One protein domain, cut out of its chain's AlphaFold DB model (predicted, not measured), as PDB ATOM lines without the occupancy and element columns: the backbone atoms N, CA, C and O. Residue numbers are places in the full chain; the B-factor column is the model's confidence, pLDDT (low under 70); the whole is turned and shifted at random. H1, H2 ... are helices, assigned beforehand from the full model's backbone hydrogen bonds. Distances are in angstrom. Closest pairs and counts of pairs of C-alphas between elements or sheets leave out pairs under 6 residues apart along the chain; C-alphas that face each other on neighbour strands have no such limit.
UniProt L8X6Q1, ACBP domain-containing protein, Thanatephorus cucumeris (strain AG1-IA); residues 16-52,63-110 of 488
ATOM      1  N   PRO A  16      32.568 -17.802  36.029       54.81
ATOM      2  CA  PRO A  16      33.772 -17.044  36.306       54.81
ATOM      3  C   PRO A  16      33.621 -15.668  35.660       54.81
ATOM      4  O   PRO A  16      33.804 -15.504  34.456       54.81
ATOM      5  N   SER A  17      33.268 -14.666  36.471       60.72
ATOM      6  CA  SER A  17      33.253 -13.272  36.038       60.72
ATOM      7  C   SER A  17      34.598 -12.985  35.373       60.72
ATOM      8  O   SER A  17      35.635 -13.443  35.871       60.72
ATOM      9  N   CYS A  18      34.591 -12.247  34.258       60.41
ATOM     10  CA  CYS A  18      35.791 -11.874  33.495       60.41
ATOM     11  C   CYS A  18      36.918 -11.334  34.396       60.41
ATOM     12  O   CYS A  18      38.099 -11.479  34.092       60.41
ATOM     13  N   GLU A  19      36.553 -10.771  35.549       62.88
ATOM     14  CA  GLU A  19      37.447 -10.336  36.622       62.88
ATOM     15  C   GLU A  19      38.344 -11.451  37.178       62.88
ATOM     16  O   GLU A  19      39.550 -11.263  37.340       62.88
ATOM     17  N   SER A  20      37.769 -12.622  37.464       68.31
ATOM     18  CA  SER A  20      38.488 -13.767  38.033       68.31
ATOM     19  C   SER A  20      39.520 -14.327  37.055       68.31
ATOM     20  O   SER A  20      40.634 -14.673  37.459       68.31
ATOM     21  N   LEU A  21      39.184 -14.323  35.762       69.06
ATOM     22  CA  LEU A  21      40.075 -14.733  34.684       69.06
ATOM     23  C   LEU A  21      41.181 -13.705  34.466       69.06
ATOM     24  O   LEU A  21      42.352 -14.070  34.490       69.06
ATOM     25  N   ALA A  22      40.852 -12.417  34.351       69.75
ATOM     26  CA  ALA A  22      41.843 -11.359  34.156       69.75
ATOM     27  C   ALA A  22      42.859 -11.297  35.315       69.75
ATOM     28  O   ALA A  22      44.068 -11.201  35.089       69.75
ATOM     29  N   TYR A  23      42.387 -11.450  36.557       73.75
ATOM     30  CA  TYR A  23      43.253 -11.562  37.731       73.75
ATOM     31  C   TYR A  23      44.083 -12.855  37.726       73.75
ATOM     32  O   TYR A  23      45.274 -12.836  38.052       73.75
ATOM     33  N   GLY A  24      43.478 -13.976  37.320       75.88
ATOM     34  CA  GLY A  24      44.166 -15.245  37.102       75.88
ATOM     35  C   GLY A  24      45.308 -15.122  36.092       75.88
ATOM     36  O   GLY A  24      46.407 -15.601  36.366       75.88
ATOM     37  N   TYR A  25      45.091 -14.399  34.991       71.25
ATOM     38  CA  TYR A  25      46.082 -14.151  33.944       71.25
ATOM     39  C   TYR A  25      47.212 -13.229  34.400       71.25
ATOM     40  O   TYR A  25      48.388 -13.551  34.227       71.25
ATOM     41  N   ALA A  26      46.895 -12.119  35.066       73.06
ATOM     42  CA  ALA A  26      47.925 -11.245  35.622       73.06
ATOM     43  C   ALA A  26      48.796 -11.952  36.672       73.06
ATOM     44  O   ALA A  26      49.985 -11.656  36.803       73.06
ATOM     45  N   ARG A  27      48.217 -12.907  37.410       75.62
ATOM     46  CA  ARG A  27      48.936 -13.717  38.397       75.62
ATOM     47  C   ARG A  27      49.711 -14.879  37.775       75.62
ATOM     48  O   ARG A  27      50.732 -15.273  38.340       75.62
ATOM     49  N   SER A  28      49.233 -15.438  36.665       67.88
ATOM     50  CA  SER A  28      49.880 -16.559  35.975       67.88
ATOM     51  C   SER A  28      51.068 -16.124  35.120       67.88
ATOM     52  O   SER A  28      51.910 -16.965  34.807       67.88
ATOM     53  N   LEU A  29      51.198 -14.825  34.814       71.06
ATOM     54  CA  LEU A  29      52.399 -14.269  34.195       71.06
ATOM     55  C   LEU A  29      53.628 -14.564  35.078       71.06
ATOM     56  O   LEU A  29      53.724 -14.077  36.213       71.06
ATOM     57  N   PRO A  30      54.590 -15.369  34.592       67.56
ATOM     58  CA  PRO A  30      55.757 -15.717  35.380       67.56
ATOM     59  C   PRO A  30      56.575 -14.460  35.687       67.56
ATOM     60  O   PRO A  30      56.942 -13.710  34.786       67.56
ATOM     61  N   LYS A  31      56.921 -14.262  36.968       66.38
ATOM     62  CA  LYS A  31      57.733 -13.119  37.441       66.38
ATOM     63  C   LYS A  31      59.076 -12.980  36.709       66.38
ATOM     64  O   LYS A  31      59.652 -11.900  36.698       66.38
ATOM     65  N   THR A  32      59.570 -14.070  36.127       62.81
ATOM     66  CA  THR A  32      60.818 -14.159  35.354       62.81
ATOM     67  C   THR A  32      60.576 -14.839  34.003       62.81
ATOM     68  O   THR A  32      61.340 -15.706  33.585       62.81
ATOM     69  N   GLY A  33      59.458 -14.509  33.354       73.56
ATOM     70  CA  GLY A  33      59.126 -14.988  32.017       73.56
ATOM     71  C   GLY A  33      59.747 -14.161  30.888       73.56
ATOM     72  O   GLY A  33      60.240 -13.059  31.124       73.56
ATOM     73  N   PRO A  34      59.657 -14.647  29.637       67.81
ATOM     74  CA  PRO A  34      60.011 -13.878  28.439       67.81
ATOM     75  C   PRO A  34      59.137 -12.628  28.227       67.81
ATOM     76  O   PRO A  34      59.491 -11.770  27.424       67.81
ATOM     77  N   ILE A  35      58.016 -12.517  28.948       68.12
ATOM     78  CA  ILE A  35      57.185 -11.316  29.032       68.12
ATOM     79  C   ILE A  35      57.486 -10.663  30.381       68.12
ATOM     80  O   ILE A  35      56.933 -11.055  31.409       68.12
ATOM     81  N   GLN A  36      58.398  -9.695  30.391       75.12
ATOM     82  CA  GLN A  36      58.647  -8.870  31.568       75.12
ATOM     83  C   GLN A  36      57.764  -7.629  31.466       75.12
ATOM     84  O   GLN A  36      58.028  -6.722  30.681       75.12
ATOM     85  N   THR A  37      56.675  -7.590  32.228       75.12
ATOM     86  CA  THR A  37      55.956  -6.332  32.426       75.12
ATOM     87  C   THR A  37      56.822  -5.438  33.314       75.12
ATOM     88  O   THR A  37      57.326  -5.880  34.351       75.12
ATOM     89  N   GLY A  38      57.080  -4.206  32.878       79.62
ATOM     90  CA  GLY A  38      57.849  -3.257  33.672       79.62
ATOM     91  C   GLY A  38      57.110  -2.890  34.960       79.62
ATOM     92  O   GLY A  38      55.916  -3.155  35.136       79.62
ATOM     93  N   TYR A  39      57.850  -2.301  35.901       74.62
ATOM     94  CA  TYR A  39      57.302  -1.865  37.186       74.62
ATOM     95  C   TYR A  39      56.119  -0.899  37.004       74.62
ATOM     96  O   TYR A  39      55.119  -1.036  37.700       74.62
ATOM     97  N   GLU A  40      56.199  -0.009  36.013       77.19
ATOM     98  CA  GLU A  40      55.160   0.972  35.677       77.19
ATOM     99  C   GLU A  40      53.873   0.309  35.163       77.19
ATOM    100  O   GLU A  40      52.776   0.639  35.606       77.19
ATOM    101  N   GLU A  41      53.982  -0.685  34.273       80.69
ATOM    102  CA  GLU A  41      52.824  -1.435  33.770       80.69
ATOM    103  C   GLU A  41      52.136  -2.227  34.878       80.69
ATOM    104  O   GLU A  41      50.908  -2.309  34.945       80.69
ATOM    105  N   LYS A  42      52.944  -2.813  35.761       80.06
ATOM    106  CA  LYS A  42      52.452  -3.534  36.925       80.06
ATOM    107  C   LYS A  42      51.744  -2.580  37.886       80.06
ATOM    108  O   LYS A  42      50.668  -2.914  38.373       80.06
ATOM    109  N   LEU A  43      52.310  -1.401  38.137       77.25
ATOM    110  CA  LEU A  43      51.709  -0.397  39.008       77.25
ATOM    111  C   LEU A  43      50.379   0.106  38.434       77.25
ATOM    112  O   LEU A  43      49.379   0.089  39.147       77.25
ATOM    113  N   ALA A  44      50.329   0.413  37.133       77.81
ATOM    114  CA  ALA A  44      49.098   0.792  36.437       77.81
ATOM    115  C   ALA A  44      47.993  -0.264  36.613       77.81
ATOM    116  O   ALA A  44      46.859   0.071  36.946       77.81
ATOM    117  N   MET A  45      48.348  -1.545  36.500       74.19
ATOM    118  CA  MET A  45      47.436  -2.674  36.685       74.19
ATOM    119  C   MET A  45      46.926  -2.817  38.133       74.19
ATOM    120  O   MET A  45      45.777  -3.193  38.350       74.19
ATOM    121  N   TYR A  46      47.742  -2.497  39.143       71.44
ATOM    122  CA  TYR A  46      47.288  -2.486  40.542       71.44
ATOM    123  C   TYR A  46      46.467  -1.242  40.896       71.44
ATOM    124  O   TYR A  46      45.644  -1.301  41.808       71.44
ATOM    125  N   THR A  47      46.646  -0.125  40.185       67.00
ATOM    126  CA  THR A  47      45.930   1.124  40.498       67.00
ATOM    127  C   THR A  47      44.442   1.102  40.175       67.00
ATOM    128  O   THR A  47      43.699   1.949  40.660       67.00
ATOM    129  N   THR A  48      43.984   0.120  39.403       63.34
ATOM    130  CA  THR A  48      42.589   0.008  38.976       63.34
ATOM    131  C   THR A  48      41.776  -0.990  39.809       63.34
ATOM    132  O   THR A  48      40.640  -1.279  39.452       63.34
ATOM    133  N   GLN A  49      42.291  -1.509  40.933       62.34
ATOM    134  CA  GLN A  49      41.551  -2.441  41.811       62.34
ATOM    135  C   GLN A  49      40.483  -1.778  42.715       62.34
ATOM    136  O   GLN A  49      40.103  -2.322  43.749       62.34
ATOM    137  N   GLY A  50      39.927  -0.641  42.294       63.16
ATOM    138  CA  GLY A  50      38.807   0.018  42.968       63.16
ATOM    139  C   GLY A  50      39.200   0.837  44.199       63.16
ATOM    140  O   GLY A  50      40.367   0.938  44.572       63.16
ATOM    141  N   ASN A  51      38.197   1.480  44.804       58.47
ATOM    142  CA  ASN A  51      38.361   2.462  45.877       58.47
ATOM    143  C   ASN A  51      38.993   1.828  47.129       58.47
ATOM    144  O   ASN A  51      38.318   1.211  47.961       58.47
ATOM    145  N   VAL A  52      40.312   1.961  47.256       61.88
ATOM    146  CA  VAL A  52      41.061   1.381  48.363       61.88
ATOM    147  C   VAL A  52      40.732   2.153  49.642       61.88
ATOM    148  O   VAL A  52      41.225   3.249  49.885       61.88
ATOM    149  N   ASP A  63      49.576  10.666  44.230       57.38
ATOM    150  CA  ASP A  63      48.834  11.655  43.423       57.38
ATOM    151  C   ASP A  63      48.059  11.017  42.259       57.38
ATOM    152  O   ASP A  63      47.090  11.597  41.775       57.38
ATOM    153  N   GLU A  64      48.404   9.794  41.850       63.75
ATOM    154  CA  GLU A  64      47.681   9.082  40.785       63.75
ATOM    155  C   GLU A  64      46.457   8.328  41.316       63.75
ATOM    156  O   GLU A  64      45.385   8.409  40.721       63.75
ATOM    157  N   TRP A  65      46.543   7.715  42.502       64.06
ATOM    158  CA  TRP A  65      45.375   7.122  43.173       64.06
ATOM    159  C   TRP A  65      44.315   8.148  43.564       64.06
ATOM    160  O   TRP A  65      43.121   7.860  43.508       64.06
ATOM    161  N   ALA A  66      44.731   9.360  43.942       69.06
ATOM    162  CA  ALA A  66      43.800  10.415  44.326       69.06
ATOM    163  C   ALA A  66      42.903  10.853  43.156       69.06
ATOM    164  O   ALA A  66      41.763  11.247  43.386       69.06
ATOM    165  N   LYS A  67      43.387  10.738  41.911       72.12
ATOM    166  CA  LYS A  67      42.610  11.073  40.708       72.12
ATOM    167  C   LYS A  67      41.488  10.075  40.433       72.12
ATOM    168  O   LYS A  67      40.518  10.435  39.782       72.12
ATOM    169  N   HIS A  68      41.620   8.837  40.904       68.19
ATOM    170  CA  HIS A  68      40.708   7.735  40.581       68.19
ATOM    171  C   HIS A  68      39.812   7.326  41.766       68.19
ATOM    172  O   HIS A  68      39.160   6.287  41.715       68.19
ATOM    173  N   LYS A  69      39.768   8.129  42.841       74.75
ATOM    174  CA  LYS A  69      39.065   7.803  44.095       74.75
ATOM    175  C   LYS A  69      37.559   7.557  43.920       74.75
ATOM    176  O   LYS A  69      36.997   6.730  44.633       74.75
ATOM    177  N   ASP A  70      36.938   8.240  42.965       79.44
ATOM    178  CA  ASP A  70      35.493   8.172  42.723       79.44
ATOM    179  C   ASP A  70      35.146   7.422  41.424       79.44
ATOM    180  O   ASP A  70      34.023   7.516  40.934       79.44
ATOM    181  N   MET A  71      36.101   6.683  40.848       79.94
ATOM    182  CA  MET A  71      35.852   5.894  39.643       79.94
ATOM    183  C   MET A  71      34.975   4.685  39.984       79.94
ATOM    184  O   MET A  71      35.242   3.968  40.955       79.94
ATOM    185  N   ASP A  72      33.928   4.460  39.189       85.19
ATOM    186  CA  ASP A  72      33.042   3.316  39.379       85.19
ATOM    187  C   ASP A  72      33.840   2.010  39.257       85.19
ATOM    188  O   ASP A  72      34.770   1.900  38.452       85.19
ATOM    189  N   THR A  73      33.475   0.998  40.044       83.38
ATOM    190  CA  THR A  73      34.180  -0.299  40.055       83.38
ATOM    191  C   THR A  73      34.203  -0.898  38.651       83.38
ATOM    192  O   THR A  73      35.208  -1.456  38.214       83.38
ATOM    193  N   ARG A  74      33.119  -0.688  37.900       81.31
ATOM    194  CA  ARG A  74      32.974  -1.134  36.520       81.31
ATOM    195  C   ARG A  74      33.869  -0.376  35.538       81.31
ATOM    196  O   ARG A  74      34.462  -0.986  34.649       81.31
ATOM    197  N   GLU A  75      34.001   0.937  35.697       85.00
ATOM    198  CA  GLU A  75      34.918   1.735  34.877       85.00
ATOM    199  C   GLU A  75      36.374   1.352  35.174       85.00
ATOM    200  O   GLU A  75      37.174   1.175  34.255       85.00
ATOM    201  N   ALA A  76      36.703   1.114  36.444       83.19
ATOM    202  CA  ALA A  76      38.025   0.662  36.854       83.19
ATOM    203  C   ALA A  76      38.388  -0.706  36.249       83.19
ATOM    204  O   ALA A  76      39.501  -0.889  35.752       83.19
ATOM    205  N   GLN A  77      37.438  -1.645  36.209       81.62
ATOM    206  CA  GLN A  77      37.610  -2.934  35.530       81.62
ATOM    207  C   GLN A  77      37.841  -2.769  34.029       81.62
ATOM    208  O   GLN A  77      38.734  -3.402  33.464       81.62
ATOM    209  N   TRP A  78      37.080  -1.892  33.374       85.88
ATOM    210  CA  TRP A  78      37.268  -1.629  31.952       85.88
ATOM    211  C   TRP A  78      38.665  -1.054  31.666       85.88
ATOM    212  O   TRP A  78      39.374  -1.554  30.791       85.88
ATOM    213  N   ARG A  79      39.125  -0.097  32.485       84.62
ATOM    214  CA  ARG A  79      40.490   0.455  32.420       84.62
ATOM    215  C   ARG A  79      41.566  -0.599  32.688       84.62
ATOM    216  O   ARG A  79      42.623  -0.562  32.056       84.62
ATOM    217  N   TYR A  80      41.321  -1.556  33.584       85.50
ATOM    218  CA  TYR A  80      42.230  -2.683  33.821       85.50
ATOM    219  C   TYR A  80      42.393  -3.540  32.560       85.50
ATOM    220  O   TYR A  80      43.510  -3.831  32.138       85.50
ATOM    221  N   VAL A  81      41.284  -3.916  31.919       88.38
ATOM    222  CA  VAL A  81      41.318  -4.732  30.696       88.38
ATOM    223  C   VAL A  81      41.975  -3.964  29.547       88.38
ATOM    224  O   VAL A  81      42.792  -4.527  28.820       88.38
ATOM    225  N   GLU A  82      41.682  -2.670  29.403       88.50
ATOM    226  CA  GLU A  82      42.281  -1.810  28.379       88.50
ATOM    227  C   GLU A  82      43.801  -1.663  28.570       88.50
ATOM    228  O   GLU A  82      44.576  -1.825  27.622       88.50
ATOM    229  N   THR A  83      44.249  -1.416  29.805       88.50
ATOM    230  CA  THR A  83      45.680  -1.332  30.129       88.50
ATOM    231  C   THR A  83      46.378  -2.672  29.926       88.50
ATOM    232  O   THR A  83      47.443  -2.701  29.310       88.50
ATOM    233  N   LEU A  84      45.768  -3.790  30.328       87.19
ATOM    234  CA  LEU A  84      46.300  -5.131  30.083       87.19
ATOM    235  C   LEU A  84      46.438  -5.417  28.580       87.19
ATOM    236  O   LEU A  84      47.513  -5.824  28.137       87.19
ATOM    237  N   LYS A  85      45.413  -5.121  27.770       89.56
ATOM    238  CA  LYS A  85      45.486  -5.232  26.303       89.56
ATOM    239  C   LYS A  85      46.593  -4.358  25.726       89.56
ATOM    240  O   LYS A  85      47.337  -4.812  24.860       89.56
ATOM    241  N   LYS A  86      46.755  -3.127  26.219       92.12
ATOM    242  CA  LYS A  86      47.831  -2.221  25.792       92.12
ATOM    243  C   LYS A  86      49.214  -2.798  26.094       92.12
ATOM    244  O   LYS A  86      50.097  -2.706  25.248       92.12
ATOM    245  N   VAL A  87      49.398  -3.410  27.264       89.75
ATOM    246  CA  VAL A  87      50.656  -4.071  27.645       89.75
ATOM    247  C   VAL A  87      50.910  -5.304  26.782       89.75
ATOM    248  O   VAL A  87      52.015  -5.462  26.274       89.75
ATOM    249  N   LEU A  88      49.896  -6.138  26.546       89.25
ATOM    250  CA  LEU A  88      50.026  -7.318  25.688       89.25
ATOM    251  C   LEU A  88      50.325  -6.937  24.229       89.25
ATOM    252  O   LEU A  88      51.135  -7.593  23.582       89.25
ATOM    253  N   ARG A  89      49.756  -5.833  23.724       91.88
ATOM    254  CA  ARG A  89      50.046  -5.303  22.380       91.88
ATOM    255  C   ARG A  89      51.483  -4.807  22.213       91.88
ATOM    256  O   ARG A  89      51.942  -4.757  21.077       91.88
ATOM    257  N   LYS A  90      52.198  -4.470  23.297       91.31
ATOM    258  CA  LYS A  90      53.644  -4.171  23.238       91.31
ATOM    259  C   LYS A  90      54.487  -5.412  22.927       91.31
ATOM    260  O   LYS A  90      55.621  -5.262  22.489       91.31
ATOM    261  N   TYR A  91      53.931  -6.608  23.127       89.00
ATOM    262  CA  TYR A  91      54.585  -7.891  22.873       89.00
ATOM    263  C   TYR A  91      53.864  -8.682  21.769       89.00
ATOM    264  O   TYR A  91      53.441  -9.821  21.994       89.00
ATOM    265  N   PRO A  92      53.684  -8.106  20.561       87.44
ATOM    266  CA  PRO A  92      52.968  -8.776  19.483       87.44
ATOM    267  C   PRO A  92      53.770  -9.952  18.912       87.44
ATOM    268  O   PRO A  92      53.224 -10.760  18.171       87.44
ATOM    269  N   ASP A  93      55.061 -10.047  19.218       84.19
ATOM    270  CA  ASP A  93      55.974 -11.135  18.870       84.19
ATOM    271  C   ASP A  93      55.671 -12.428  19.646       84.19
ATOM    272  O   ASP A  93      56.062 -13.520  19.232       84.19
ATOM    273  N   ARG A  94      54.944 -12.333  20.766       86.81
ATOM    274  CA  ARG A  94      54.614 -13.481  21.612       86.81
ATOM    275  C   ARG A  94      53.244 -14.034  21.241       86.81
ATOM    276  O   ARG A  94      52.218 -13.395  21.456       86.81
ATOM    277  N   THR A  95      53.219 -15.270  20.749       87.75
ATOM    278  CA  THR A  95      51.977 -15.988  20.412       87.75
ATOM    279  C   THR A  95      51.019 -16.081  21.600       87.75
ATOM    280  O   THR A  95      49.825 -15.883  21.421       87.75
ATOM    281  N   ILE A  96      51.545 -16.260  22.817       85.25
ATOM    282  CA  ILE A  96      50.762 -16.266  24.066       85.25
ATOM    283  C   ILE A  96      50.068 -14.916  24.296       85.25
ATOM    284  O   ILE A  96      48.912 -14.877  24.699       85.25
ATOM    285  N   ALA A  97      50.745 -13.796  24.024       87.50
ATOM    286  CA  ALA A  97      50.142 -12.476  24.188       87.50
ATOM    287  C   ALA A  97      49.025 -12.243  23.162       87.50
ATOM    288  O   ALA A  97      47.996 -11.673  23.511       87.50
ATOM    289  N   ARG A  98      49.195 -12.722  21.921       91.19
ATOM    290  CA  ARG A  98      48.138 -12.674  20.896       91.19
ATOM    291  C   ARG A  98      46.922 -13.514  21.274       91.19
ATOM    292  O   ARG A  98      45.809 -13.043  21.082       91.19
ATOM    293  N   ASP A  99      47.142 -14.707  21.818       91.88
ATOM    294  CA  ASP A  99      46.072 -15.600  22.269       91.88
ATOM    295  C   ASP A  99      45.275 -14.967  23.420       91.88
ATOM    296  O   ASP A  99      44.059 -14.841  23.343       91.88
ATOM    297  N   LEU A 100      45.971 -14.397  24.413       88.19
ATOM    298  CA  LEU A 100      45.339 -13.654  25.509       88.19
ATOM    299  C   LEU A 100      44.582 -12.408  25.028       88.19
ATOM    300  O   LEU A 100      43.532 -12.078  25.572       88.19
ATOM    301  N   ILE A 101      45.099 -11.694  24.022       91.88
ATOM    302  CA  ILE A 101      44.377 -10.568  23.414       91.88
ATOM    303  C   ILE A 101      43.113 -11.072  22.720       91.88
ATOM    304  O   ILE A 101      42.064 -10.475  22.926       91.88
ATOM    305  N   ALA A 102      43.193 -12.155  21.944       92.31
ATOM    306  CA  ALA A 102      42.046 -12.734  21.249       92.31
ATOM    307  C   ALA A 102      40.976 -13.227  22.234       92.31
ATOM    308  O   ALA A 102      39.791 -12.963  22.042       92.31
ATOM    309  N   GLU A 103      41.393 -13.859  23.330       88.44
ATOM    310  CA  GLU A 103      40.513 -14.278  24.413       88.44
ATOM    311  C   GLU A 103      39.853 -13.059  25.087       88.44
ATOM    312  O   GLU A 103      38.627 -12.973  25.160       88.44
ATOM    313  N   LEU A 104      40.626 -12.042  25.481       88.12
ATOM    314  CA  LEU A 104      40.092 -10.809  26.077       88.12
ATOM    315  C   LEU A 104      39.240  -9.977  25.103       88.12
ATOM    316  O   LEU A 104      38.381  -9.214  25.543       88.12
ATOM    317  N   ASP A 105      39.493 -10.036  23.797       89.62
ATOM    318  CA  ASP A 105      38.659  -9.418  22.759       89.62
ATOM    319  C   ASP A 105      37.361 -10.206  22.561       89.62
ATOM    320  O   ASP A 105      36.317  -9.588  22.382       89.62
ATOM    321  N   SER A 106      37.386 -11.537  22.699       87.25
ATOM    322  CA  SER A 106      36.170 -12.359  22.667       87.25
ATOM    323  C   SER A 106      35.247 -12.083  23.859       87.25
ATOM    324  O   SER A 106      34.036 -11.969  23.682       87.25
ATOM    325  N   PHE A 107      35.811 -11.867  25.054       76.19
ATOM    326  CA  PHE A 107      35.046 -11.517  26.256       76.19
ATOM    327  C   PHE A 107      34.596 -10.051  26.283       76.19
ATOM    328  O   PHE A 107      33.540  -9.731  26.824       76.19
ATOM    329  N   ALA A 108      35.381  -9.148  25.691       69.81
ATOM    330  CA  ALA A 108      35.047  -7.726  25.588       69.81
ATOM    331  C   ALA A 108      34.228  -7.376  24.332       69.81
ATOM    332  O   ALA A 108      33.946  -6.198  24.112       69.81
ATOM    333  N   GLY A 109      33.881  -8.375  23.513       59.66
ATOM    334  CA  GLY A 109      33.313  -8.218  22.174       59.66
ATOM    335  C   GLY A 109      31.938  -7.560  22.120       59.66
ATOM    336  O   GLY A 109      31.488  -7.211  21.034       59.66
ATOM    337  N   ASP A 110      31.295  -7.322  23.262       53.28
ATOM    338  CA  ASP A 110      30.144  -6.435  23.305       53.28
ATOM    339  C   ASP A 110      30.046  -5.739  24.679       53.28
ATOM    340  O   ASP A 110      29.591  -6.346  25.657       53.28
TER     341      ASP A 110
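Overview. This is residues 16 to 52 and 63 to 110 of the 488 residues of the protein "ACBP domain-containing protein" of Thanatephorus cucumeris (strain AG1-IA) (UniProt L8X6Q1). The longest helix, H4, runs through the middle; H5 folds back from its end as a helical hairpin shaped like a narrow V, and H2 packs on H4. H1 lies loosely near H4 and H5, and tiny H3 is farthest out. The 85 printed residues include five named helices, H1 to H5 in order, and no named strand: all helix. The whole is compact, radius of gyration of the C-alphas 13.0 A, spanning 37 by 30 by 19 A.

Along the chain. H4, residues 73 to 89, measures 24.3 A from first to last C-alpha, beginning at (34.180, -0.299, 40.055). H5, residues 95 to 107, measures 18.5 A, ending at (35.046, -11.517, 26.256). H1 is residues 18 to 28, 15.1 A; H2 39 to 47, 12.2 A; H3 64 to 67, 5.4 A.

Arrangement. H4 and H5 touch, closest C-alphas Leu 88 and Ala 97 at 5.4 A, opposite ways at a shallow tilt of 29 degrees. H2 touches residues 80 to 87 of H4 alone, closest C-alphas Met 45 and Tyr 80 at 5.9 A. H1 is close but not clearly touching H4, closest C-alphas Glu 19 and Gln 77 at 7.5 A. H3 and H4 are apart. In H1, H2, H4 and H5 every O i to N i+4 pair is within hydrogen-bond range; H3 is too short for one.

Size, cuts and confidence. Residues 53 to 62 are not printed; C-alphas 52 and 63 are 13.8 A apart. Pointing to low confidence, 27 residues are under 70 in pLDDT, among them 16 to 22.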